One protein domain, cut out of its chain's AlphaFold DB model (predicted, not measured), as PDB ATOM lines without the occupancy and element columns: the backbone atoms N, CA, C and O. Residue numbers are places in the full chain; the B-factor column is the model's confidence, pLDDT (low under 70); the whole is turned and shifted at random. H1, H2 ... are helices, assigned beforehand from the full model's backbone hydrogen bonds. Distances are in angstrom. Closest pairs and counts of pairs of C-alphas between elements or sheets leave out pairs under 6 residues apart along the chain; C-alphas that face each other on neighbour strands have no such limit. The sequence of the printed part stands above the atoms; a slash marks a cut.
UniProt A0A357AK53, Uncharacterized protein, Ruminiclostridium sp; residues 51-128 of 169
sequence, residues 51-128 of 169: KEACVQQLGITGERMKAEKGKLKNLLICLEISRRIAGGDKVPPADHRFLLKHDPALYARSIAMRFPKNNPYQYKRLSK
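This is residues 51 to 128 of the 169 residues of an uncharacterized protein of Ruminiclostridium sp (UniProt A0A357AK53). A long straight helix, H2, makes the long axis, and the two short helices H3 and H4 pack on its later half to form a small head; residues 53 to 59 and 61 to 70, with most of H1 and the first part of H2, stick out as an arm away from that head. After H4 a tail with no named element, residues 113 to 128, runs past the last residues of H2 and folds back along the head. The printed part has 78 residues with four named helices in the order H1, H2, H3, H4 and no named strand, and its class is all helix. It is only just loose, close to extended, with a radius of gyration of the C-alphas of 17.0 A, and it spans 59 by 22 by 18 A.

Find C-alpha 51 at (38.524, -24.067, -41.335), where H1, residues 51 to 57, begins; it is 9.7 A from first to last C-alpha. Go on to C-alpha 62 at (27.304, -15.740, -41.530); from there H2, residues 62 to 86, runs 36.0 A to C-alpha 86 at (-0.639, -21.452, -19.500). H3 follows as residues 93 to 102, 14.4 A long. H4, residues 104 to 112, is 12.4 A long and ends at C-alpha 112 at (-6.364, -24.825, -23.380).

Start at H1, which touches no helix and is apart from H2, H3 and H4. Look next at residues 74 to 82, with which alone H2 touches H3; the closest C-alphas, those of Cys 78 and Leu 99, are 5.3 A apart. These two helices run opposite ways at a steep tilt of 52 degrees. H2 touches H4 with residues 82 to 86 alone, and the closest C-alphas, those of Ala 86 and Ser 110, are 4.6 A apart. H2 and H4 run the same way at a shallow tilt of 18 degrees. H3 and H4 touch too, opposite ways at a steep tilt of 50 degrees, with the C-alphas of Leu 100 and Tyr 107 closest at 5.5 A. The packing of the helices is mostly crossed, but only just: 1 of these 3 pairs is at a shallow tilt. In H1, H2, H3 and H4 every O i to N i+4 pair is within hydrogen-bond range.

The outline is a rod, and the two C-alphas farthest apart, those of Ala 53 and Asn 118, are 59.3 A apart. The printed part runs from residue 51 to 128 with no cut. The links H1 to H2 and H3 to H4 are tight, and the link H2 to H3, of 6 residues, is short. Check the B-factor column for the pLDDT: its mean over the printed part is 93.3, H1 has a mean of 82, and no printed residue is under 70.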
ATOM      1  N   LYS A  51      39.759 -24.567 -41.955       82.06
ATOM      2  CA  LYS A  51      38.524 -24.067 -41.335       82.06
ATOM      3  C   LYS A  51      37.600 -23.421 -42.352       82.06
ATOM      4  O   LYS A  51      36.395 -23.632 -42.284       82.06
ATOM      5  N   GLU A  52      38.143 -22.640 -43.273       82.50
ATOM      6  CA  GLU A  52      37.369 -21.969 -44.308       82.50
ATOM      7  C   GLU A  52      36.776 -22.984 -45.293       82.50
ATOM      8  O   GLU A  52      35.582 -22.922 -45.578       82.50
ATOM      9  N   ALA A  53      37.545 -23.997 -45.700       85.12
ATOM     10  CA  ALA A  53      37.055 -25.124 -46.489       85.12
ATOM     11  C   ALA A  53      35.962 -25.912 -45.747       85.12
ATOM     12  O   ALA A  53      34.942 -26.251 -46.340       85.12
ATOM     13  N   CYS A  54      36.120 -26.146 -44.442       80.75
ATOM     14  CA  CYS A  54      35.101 -26.777 -43.604       80.75
ATOM     15  C   CYS A  54      33.817 -25.929 -43.529       80.75
ATOM     16  O   CYS A  54      32.714 -26.441 -43.707       80.75
ATOM     17  N   VAL A  55      33.937 -24.612 -43.343       80.38
ATOM     18  CA  VAL A  55      32.801 -23.674 -43.336       80.38
ATOM     19  C   VAL A  55      32.085 -23.644 -44.692       80.38
ATOM     20  O   VAL A  55      30.851 -23.643 -44.724       80.38
ATOM     21  N   GLN A  56      32.838 -23.669 -45.796       79.69
ATOM     22  CA  GLN A  56      32.303 -23.744 -47.157       79.69
ATOM     23  C   GLN A  56      31.594 -25.081 -47.416       79.69
ATOM     24  O   GLN A  56      30.453 -25.076 -47.872       79.69
ATOM     25  N   GLN A  57      32.213 -26.215 -47.057       81.00
ATOM     26  CA  GLN A  57      31.621 -27.554 -47.187       81.00
ATOM     27  C   GLN A  57      30.333 -27.702 -46.370       81.00
ATOM     28  O   GLN A  57      29.368 -28.305 -46.832       81.00
ATOM     29  N   LEU A  58      30.287 -27.124 -45.167       79.88
ATOM     30  CA  LEU A  58      29.100 -27.145 -44.308       79.88
ATOM     31  C   LEU A  58      28.039 -26.107 -44.721       79.88
ATOM     32  O   LEU A  58      26.942 -26.080 -44.150       79.88
ATOM     33  N   GLY A  59      28.344 -25.231 -45.685       75.31
ATOM     34  CA  GLY A  59      27.459 -24.147 -46.113       75.31
ATOM     35  C   GLY A  59      27.046 -23.233 -44.953       75.31
ATOM     36  O   GLY A  59      25.898 -22.774 -44.889       75.31
ATOM     37  N   ILE A  60      27.939 -23.035 -43.976       78.00
ATOM     38  CA  ILE A  60      27.690 -22.186 -42.808       78.00
ATOM     39  C   ILE A  60      28.050 -20.757 -43.199       78.00
ATOM     40  O   ILE A  60      29.159 -20.283 -42.977       78.00
ATOM     41  N   THR A  61      27.098 -20.047 -43.796       80.31
ATOM     42  CA  THR A  61      27.267 -18.615 -44.048       80.31
ATOM     43  C   THR A  61      26.958 -17.816 -42.784       80.31
ATOM     44  O   THR A  61      26.119 -18.200 -41.958       80.31
ATOM     45  N   GLY A  62      27.607 -16.659 -42.630       82.06
ATOM     46  CA  GLY A  62      27.304 -15.740 -41.530       82.06
ATOM     47  C   GLY A  62      25.829 -15.311 -41.512       82.06
ATOM     48  O   GLY A  62      25.250 -15.123 -40.443       82.06
ATOM     49  N   GLU A  63      25.193 -15.214 -42.680       85.50
ATOM     50  CA  GLU A  63      23.762 -14.927 -42.824       85.50
ATOM     51  C   GLU A  63      22.886 -16.067 -42.308       85.50
ATOM     52  O   GLU A  63      21.974 -15.821 -41.517       85.50
ATOM     53  N   ARG A  64      23.204 -17.320 -42.663       86.50
ATOM     54  CA  ARG A  64      22.492 -18.502 -42.161       86.50
ATOM     55  C   ARG A  64      22.569 -18.581 -40.640       86.50
ATOM     56  O   ARG A  64      21.551 -18.773 -39.983       86.50
ATOM     57  N   MET A  65      23.748 -18.345 -40.064       86.81
ATOM     58  CA  MET A  65      23.914 -18.321 -38.609       86.81
ATOM     59  C   MET A  65      23.102 -17.190 -37.951       86.81
ATOM     60  O   MET A  65      22.471 -17.404 -36.913       86.81
ATOM     61  N   LYS A  66      23.076 -15.990 -38.548       85.88
ATOM     62  CA  LYS A  66      22.248 -14.870 -38.062       85.88
ATOM     63  C   LYS A  66      20.754 -15.201 -38.127       85.88
ATOM     64  O   LYS A  66      20.042 -14.913 -37.163       85.88
ATOM     65  N   ALA A  67      20.295 -15.824 -39.210       88.94
ATOM     66  CA  ALA A  67      18.906 -16.235 -39.385       88.94
ATOM     67  C   ALA A  67      18.491 -17.292 -38.350       88.94
ATOM     68  O   ALA A  67      17.486 -17.110 -37.665       88.94
ATOM     69  N   GLU A  68      19.295 -18.341 -38.158       90.19
ATOM     70  CA  GLU A  68      19.043 -19.373 -37.142       90.19
ATOM     71  C   GLU A  68      19.037 -18.789 -35.722       90.19
ATOM     72  O   GLU A  68      18.143 -19.070 -34.923       90.19
ATOM     73  N   LYS A  69      19.960 -17.867 -35.421       89.81
ATOM     74  CA  LYS A  69      19.953 -17.124 -34.152       89.81
ATOM     75  C   LYS A  69      18.675 -16.294 -33.977       89.81
ATOM     76  O   LYS A  69      18.181 -16.175 -32.858       89.81
ATOM     77  N   GLY A  70      18.149 -15.705 -35.051       89.50
ATOM     78  CA  GLY A  70      16.874 -14.983 -35.050       89.50
ATOM     79  C   GLY A  70      15.688 -15.902 -34.750       89.50
ATOM     80  O   GLY A  70      14.913 -15.619 -33.836       89.50
ATOM     81  N   LYS A  71      15.597 -17.041 -35.445       91.12
ATOM     82  CA  LYS A  71      14.563 -18.062 -35.206       91.12
ATOM     83  C   LYS A  71      14.588 -18.563 -33.762       91.12
ATOM     84  O   LYS A  71      13.546 -18.602 -33.115       91.12
ATOM     85  N   LEU A  72      15.775 -18.861 -33.231       93.94
ATOM     86  CA  LEU A  72      15.935 -19.314 -31.850       93.94
ATOM     87  C   LEU A  72      15.464 -18.260 -30.837       93.94
ATOM     88  O   LEU A  72      14.785 -18.597 -29.870       93.94
ATOM     89  N   LYS A  73      15.770 -16.976 -31.065       92.94
ATOM     90  CA  LYS A  73      15.262 -15.886 -30.216       92.94
ATOM     91  C   LYS A  73      13.736 -15.823 -30.223       92.94
ATOM     92  O   LYS A  73      13.139 -15.713 -29.157       92.94
ATOM     93  N   ASN A  74      13.114 -15.916 -31.398       94.06
ATOM     94  CA  ASN A  74      11.655 -15.889 -31.515       94.06
ATOM     95  C   ASN A  74      11.015 -17.094 -30.821       94.06
ATOM     96  O   ASN A  74      10.033 -16.920 -30.102       94.06
ATOM     97  N   LEU A  75      11.605 -18.284 -30.960       95.81
ATOM     98  CA  LEU A  75      11.153 -19.490 -30.267       95.81
ATOM     99  C   LEU A  75      11.193 -19.315 -28.744       95.81
ATOM    100  O   LEU A  75      10.209 -19.605 -28.070       95.81
ATOM    101  N   LEU A  76      12.289 -18.785 -28.193       96.94
ATOM    102  CA  LEU A  76      12.408 -18.533 -26.751       96.94
ATOM    103  C   LEU A  76      11.360 -17.529 -26.247       96.94
ATOM    104  O   LEU A  76      10.785 -17.730 -25.179       96.94
ATOM    105  N   ILE A  77      11.075 -16.478 -27.023       97.38
ATOM    106  CA  ILE A  77      10.003 -15.524 -26.704       97.38
ATOM    107  C   ILE A  77       8.639 -16.229 -26.718       97.38
ATOM    108  O   ILE A  77       7.866 -16.064 -25.776       97.38
ATOM    109  N   CYS A  78       8.355 -17.048 -27.736       97.94
ATOM    110  CA  CYS A  78       7.102 -17.798 -27.843       97.94
ATOM    111  C   CYS A  78       6.890 -18.743 -26.655       97.94
ATOM    112  O   CYS A  78       5.809 -18.759 -26.068       97.94
ATOM    113  N   LEU A  79       7.929 -19.485 -26.264       98.44
ATOM    114  CA  LEU A  79       7.880 -20.401 -25.124       98.44
ATOM    115  C   LEU A  79       7.638 -19.663 -23.804       98.44
ATOM    116  O   LEU A  79       6.830 -20.104 -22.991       98.44
ATOM    117  N   GLU A  80       8.283 -18.516 -23.595       98.50
ATOM    118  CA  GLU A  80       8.076 -17.726 -22.380       98.50
ATOM    119  C   GLU A  80       6.671 -17.103 -22.333       98.50
ATOM    120  O   GLU A  80       6.027 -17.115 -21.284       98.50
ATOM    121  N   ILE A  81       6.147 -16.613 -23.462       98.56
ATOM    122  CA  ILE A  81       4.759 -16.133 -23.549       98.56
ATOM    123  C   ILE A  81       3.783 -17.282 -23.271       98.56
ATOM    124  O   ILE A  81       2.884 -17.131 -22.443       98.56
ATOM    125  N   SER A  82       3.991 -18.439 -23.903       98.62
ATOM    126  CA  SER A  82       3.201 -19.656 -23.695       98.62
ATOM    127  C   SER A  82       3.160 -20.049 -22.219       98.62
ATOM    128  O   SER A  82       2.078 -20.234 -21.663       98.62
ATOM    129  N   ARG A  83       4.320 -20.069 -21.550       98.56
ATOM    130  CA  ARG A  83       4.438 -20.359 -20.117       98.56
ATOM    131  C   ARG A  83       3.618 -19.391 -19.263       98.56
ATOM    132  O   ARG A  83       2.958 -19.828 -18.325       98.56
ATOM    133  N   ARG A  84       3.641 -18.088 -19.568       98.38
ATOM    134  CA  ARG A  84       2.856 -17.074 -18.836       98.38
ATOM    135  C   ARG A  84       1.351 -17.252 -19.046       98.38
ATOM    136  O   ARG A  84       0.600 -17.173 -18.076       98.38
ATOM    137  N   ILE A  85       0.923 -17.527 -20.284       98.50
ATOM    138  CA  ILE A  85      -0.486 -17.780 -20.625       98.50
ATOM    139  C   ILE A  85      -0.979 -19.046 -19.924       98.50
ATOM    140  O   ILE A  85      -1.955 -18.980 -19.181       98.50
ATOM    141  N   ALA A  86      -0.288 -20.174 -20.115       98.44
ATOM    142  CA  ALA A  86      -0.639 -21.452 -19.500       98.44
ATOM    143  C   ALA A  86      -0.598 -21.361 -17.966       98.44
ATOM    144  O   ALA A  86      -1.455 -21.898 -17.273       98.44
ATOM    145  N   GLY A  87       0.349 -20.593 -17.426       97.94
ATOM    146  CA  GLY A  87       0.444 -20.305 -16.001       97.94
ATOM    147  C   GLY A  87      -0.665 -19.406 -15.453       97.94
ATOM    148  O   GLY A  87      -0.651 -19.149 -14.255       97.94
ATOM    149  N   GLY A  88      -1.591 -18.898 -16.271       97.75
ATOM    150  CA  GLY A  88      -2.726 -18.101 -15.800       97.75
ATOM    151  C   GLY A  88      -2.470 -16.611 -15.630       97.75
ATOM    152  O   GLY A  88      -3.397 -15.882 -15.276       97.75
ATOM    153  N   ASP A  89      -1.249 -16.143 -15.875       98.25
ATOM    154  CA  ASP A  89      -0.870 -14.755 -15.630       98.25
ATOM    155  C   ASP A  89      -1.451 -13.800 -16.688       98.25
ATOM    156  O   ASP A  89      -1.961 -14.206 -17.738       98.25
ATOM    157  N   LYS A  90      -1.411 -12.497 -16.397       97.56
ATOM    158  CA  LYS A  90      -1.849 -11.452 -17.326       97.56
ATOM    159  C   LYS A  90      -0.707 -11.134 -18.286       97.56
ATOM    160  O   LYS A  90       0.325 -10.582 -17.893       97.56
ATOM    161  N   VAL A  91      -0.912 -11.488 -19.551       97.75
ATOM    162  CA  VAL A  91       0.035 -11.279 -20.647       97.75
ATOM    163  C   VAL A  91      -0.449 -10.123 -21.532       97.75
ATOM    164  O   VAL A  91      -1.642 -10.042 -21.826       97.75
ATOM    165  N   PRO A  92       0.436  -9.205 -21.961       97.50
ATOM    166  CA  PRO A  92       0.047  -8.098 -22.831       97.50
ATOM    167  C   PRO A  92      -0.541  -8.567 -24.172       97.50
ATOM    168  O   PRO A  92      -0.021  -9.517 -24.760       97.50
ATOM    169  N   PRO A  93      -1.541  -7.864 -24.742       96.62
ATOM    170  CA  PRO A  93      -2.155  -8.249 -26.019       96.62
ATOM    171  C   PRO A  93      -1.165  -8.391 -27.184       96.62
ATOM    172  O   PRO A  93      -1.337  -9.241 -28.052       96.62
ATOM    173  N   ALA A  94      -0.102  -7.582 -27.199       96.06
ATOM    174  CA  ALA A  94       0.946  -7.682 -28.212       96.06
ATOM    175  C   ALA A  94       1.689  -9.028 -28.163       96.06
ATOM    176  O   ALA A  94       2.004  -9.584 -29.210       96.06
ATOM    177  N   ASP A  95       1.910  -9.577 -26.969       97.38
ATOM    178  CA  ASP A  95       2.562 -10.876 -26.791       97.38
ATOM    179  C   ASP A  95       1.624 -12.028 -27.191       97.38
ATOM    180  O   ASP A  95       2.073 -12.987 -27.817       97.38
ATOM    181  N   HIS A  96       0.313 -11.906 -26.937       97.56
ATOM    182  CA  HIS A  96      -0.680 -12.842 -27.483       97.56
ATOM    183  C   HIS A  96      -0.624 -12.887 -29.017       97.56
ATOM    184  O   HIS A  96      -0.532 -13.967 -29.597       97.56
ATOM    185  N   ARG A  97      -0.617 -11.718 -29.677       96.81
ATOM    186  CA  ARG A  97      -0.513 -11.624 -31.145       96.81
ATOM    187  C   ARG A  97       0.808 -12.173 -31.672       96.81
ATOM    188  O   ARG A  97       0.808 -12.867 -32.681       96.81
ATOM    189  N   PHE A  98       1.913 -11.884 -30.986       97.00
ATOM    190  CA  PHE A  98       3.228 -12.399 -31.357       97.00
ATOM    191  C   PHE A  98       3.242 -13.931 -31.341       97.00
ATOM    192  O   PHE A  98       3.619 -14.551 -32.334       97.00
ATOM    193  N   LEU A  99       2.777 -14.549 -30.250       97.75
ATOM    194  CA  LEU A  99       2.723 -16.006 -30.152       97.75
ATOM    195  C   LEU A  99       1.774 -16.604 -31.199       97.75
ATOM    196  O   LEU A  99       2.149 -17.562 -31.862       97.75
ATOM    197  N   LEU A 100       0.598 -16.007 -31.411       97.62
ATOM    198  CA  LEU A 100      -0.341 -16.466 -32.438       97.62
ATOM    199  C   LEU A 100       0.257 -16.397 -33.854       97.62
ATOM    200  O   LEU A 100       0.036 -17.304 -34.643       97.62
ATOM    201  N   LYS A 101       1.030 -15.352 -34.176       96.31
ATOM    202  CA  LYS A 101       1.673 -15.183 -35.490       96.31
ATOM    203  C   LYS A 101       2.813 -16.178 -35.720       96.31
ATOM    204  O   LYS A 101       2.999 -16.637 -36.844       96.31
ATOM    205  N   HIS A 102       3.597 -16.477 -34.685       96.19
ATOM    206  CA  HIS A 102       4.797 -17.308 -34.810       96.19
ATOM    207  C   HIS A 102       4.549 -18.801 -34.568       96.19
ATOM    208  O   HIS A 102       5.189 -19.622 -35.220       96.19
ATOM    209  N   ASP A 103       3.644 -19.157 -33.654       97.50
ATOM    210  CA  ASP A 103       3.267 -20.541 -33.350       97.50
ATOM    211  C   ASP A 103       1.791 -20.623 -32.880       97.50
ATOM    212  O   ASP A 103       1.502 -20.667 -31.674       97.50
ATOM    213  N   PRO A 104       0.828 -20.650 -33.826       98.00
ATOM    214  CA  PRO A 104      -0.600 -20.732 -33.514       98.00
ATOM    215  C   PRO A 104      -0.979 -21.981 -32.706       98.00
ATOM    216  O   PRO A 104      -1.853 -21.932 -31.839       98.00
ATOM    217  N   ALA A 105      -0.312 -23.109 -32.964       98.31
ATOM    218  CA  ALA A 105      -0.587 -24.365 -32.277       98.31
ATOM    219  C   ALA A 105      -0.142 -24.304 -30.808       98.31
ATOM    220  O   ALA A 105      -0.834 -24.799 -29.915       98.31
ATOM    221  N   LEU A 106       1.005 -23.683 -30.524       98.44
ATOM    222  CA  LEU A 106       1.439 -23.413 -29.157       98.44
ATOM    223  C   LEU A 106       0.526 -22.397 -28.470       98.44
ATOM    224  O   LEU A 106       0.212 -22.590 -27.294       98.44
ATOM    225  N   TYR A 107       0.049 -21.369 -29.178       98.69
ATOM    226  CA  TYR A 107      -0.940 -20.434 -28.638       98.69
ATOM    227  C   TYR A 107      -2.203 -21.163 -28.163       98.69
ATOM    228  O   TYR A 107      -2.559 -21.076 -26.986       98.69
ATOM    229  N   ALA A 108      -2.825 -21.952 -29.045       98.50
ATOM    230  CA  ALA A 108      -4.033 -22.716 -28.737       98.50
ATOM    231  C   ALA A 108      -3.824 -23.667 -27.547       98.50
ATOM    232  O   ALA A 108      -4.613 -23.657 -26.600       98.50
ATOM    233  N   ARG A 109      -2.712 -24.418 -27.532       98.69
ATOM    234  CA  ARG A 109      -2.355 -25.292 -26.401       98.69
ATOM    235  C   ARG A 109      -2.188 -24.515 -25.097       98.69
ATOM    236  O   ARG A 109      -2.648 -24.972 -24.057       98.69
ATOM    237  N   SER A 110      -1.566 -23.339 -25.137       98.56
ATOM    238  CA  SER A 110      -1.359 -22.509 -23.943       98.56
ATOM    239  C   SER A 110      -2.674 -22.006 -23.355       98.56
ATOM    240  O   SER A 110      -2.811 -21.948 -22.137       98.56
ATOM    241  N   ILE A 111      -3.638 -21.655 -24.210       98.31
ATOM    242  CA  ILE A 111      -4.983 -21.252 -23.787       98.31
ATOM    243  C   ILE A 111      -5.742 -22.446 -23.200       98.31
ATOM    244  O   ILE A 111      -6.314 -22.317 -22.122       98.31
ATOM    245  N   ALA A 112      -5.693 -23.612 -23.851       98.12
ATOM    246  CA  ALA A 112      -6.364 -24.825 -23.380       98.12
ATOM    247  C   ALA A 112      -5.819 -25.328 -22.029       98.12
ATOM    248  O   ALA A 112      -6.579 -25.788 -21.186       98.12
ATOM    249  N   MET A 113      -4.507 -25.212 -21.804       97.44
ATOM    250  CA  MET A 113      -3.846 -25.620 -20.555       97.44
ATOM    251  C   MET A 113      -3.824 -24.515 -19.486       97.44
ATOM    252  O   MET A 113      -3.132 -24.657 -18.477       97.44
ATOM    253  N   ARG A 114      -4.517 -23.391 -19.704       97.94
ATOM    254  CA  ARG A 114      -4.447 -22.233 -18.811       97.94
ATOM    255  C   ARG A 114      -4.984 -22.559 -17.420       97.94
ATOM    256  O   ARG A 114      -6.153 -22.891 -17.262       97.94
ATOM    257  N   PHE A 115      -4.149 -22.361 -16.404       95.56
ATOM    258  CA  PHE A 115      -4.523 -22.518 -15.002       95.56
ATOM    259  C   PHE A 115      -5.080 -21.204 -14.423       95.56
ATOM    260  O   PHE A 115      -4.341 -20.222 -14.350       95.56
ATOM    261  N   PRO A 116      -6.352 -21.128 -13.996       94.19
ATOM    262  CA  PRO A 116      -6.900 -19.916 -13.390       94.19
ATOM    263  C   PRO A 116      -6.182 -19.550 -12.081       94.19
ATOM    264  O   PRO A 116      -5.932 -20.402 -11.233       94.19
ATOM    265  N   LYS A 117      -5.874 -18.262 -11.892       93.88
ATOM    266  CA  LYS A 117      -5.231 -17.728 -10.680       93.88
ATOM    267  C   LYS A 117      -6.098 -16.641 -10.049       93.88
ATOM    268  O   LYS A 117      -6.548 -15.744 -10.754       93.88
ATOM    269  N   ASN A 118      -6.238 -16.666  -8.720       94.69
ATOM    270  CA  ASN A 118      -6.969 -15.633  -7.967       94.69
ATOM    271  C   ASN A 118      -6.332 -14.240  -8.108       94.69
ATOM    272  O   ASN A 118      -7.039 -13.243  -8.193       94.69
ATOM    273  N   ASN A 119      -4.997 -14.168  -8.148       95.69
ATOM    274  CA  ASN A 119      -4.255 -12.919  -8.317       95.69
ATOM    275  C   ASN A 119      -3.135 -13.095  -9.363       95.69
ATOM    276  O   ASN A 119      -1.993 -13.385  -8.999       95.69
ATOM    277  N   PRO A 120      -3.454 -13.011 -10.666       97.25
ATOM    278  CA  PRO A 120      -2.489 -13.241 -11.736       97.25
ATOM    279  C   PRO A 120      -1.465 -12.104 -11.819       97.25
ATOM    280  O   PRO A 120      -1.827 -10.923 -11.792       97.25
ATOM    281  N   TYR A 121      -0.187 -12.451 -11.995       97.31
ATOM    282  CA  TYR A 121       0.868 -11.452 -12.161       97.31
ATOM    283  C   TYR A 121       0.713 -10.718 -13.499       97.31
ATOM    284  O   TYR A 121       0.374 -11.326 -14.513       97.31
ATOM    285  N   GLN A 122       0.967  -9.409 -13.517       97.69
ATOM    286  CA  GLN A 122       0.914  -8.592 -14.733       97.69
ATOM    287  C   GLN A 122       2.305  -8.447 -15.338       97.69
ATOM    288  O   GLN A 122       3.158  -7.738 -14.805       97.69
ATOM    289  N   TYR A 123       2.535  -9.111 -16.468       97.19
ATOM    290  CA  TYR A 123       3.812  -9.034 -17.162       97.19
ATOM    291  C   TYR A 123       3.908  -7.802 -18.062       97.19
ATOM    292  O   TYR A 123       2.953  -7.412 -18.731       97.19
ATOM    293  N   LYS A 124       5.114  -7.230 -18.142       95.94
ATOM    294  CA  LYS A 124       5.478  -6.303 -19.219       95.94
ATOM    295  C   LYS A 124       5.666  -7.072 -20.528       95.94
ATOM    296  O   LYS A 124       6.006  -8.260 -20.512       95.94
ATOM    297  N   ARG A 125       5.476  -6.362 -21.643       95.19
ATOM    298  CA  ARG A 125       5.645  -6.898 -23.000       95.19
ATOM    299  C   ARG A 125       7.044  -7.490 -23.158       95.19
ATOM    300  O   ARG A 125       8.025  -6.850 -22.781       95.19
ATOM    301  N   LEU A 126       7.115  -8.699 -23.705       94.25
ATOM    302  CA  LEU A 126       8.369  -9.390 -23.995       94.25
ATOM    303  C   LEU A 126       8.757  -9.291 -25.473       94.25
ATOM    304  O   LEU A 126       9.938  -9.137 -25.787       94.25
ATOM    305  N   SER A 127       7.776  -9.375 -26.374       90.94
ATOM    306  CA  SER A 127       7.997  -9.201 -27.810       90.94
ATOM    307  C   SER A 127       8.507  -7.788 -28.108       90.94
ATOM    308  O   SER A 127       7.989  -6.798 -27.589       90.94
ATOM    309  N   LYS A 128       9.535  -7.682 -28.950       84.50
ATOM    310  CA  LYS A 128       9.916  -6.405 -29.572       84.50
ATOM    311  C   LYS A 128       9.102  -6.253 -30.859       84.50
ATOM    312  O   LYS A 128       8.782  -7.266 -31.467       84.50
TER     313      LYS A 128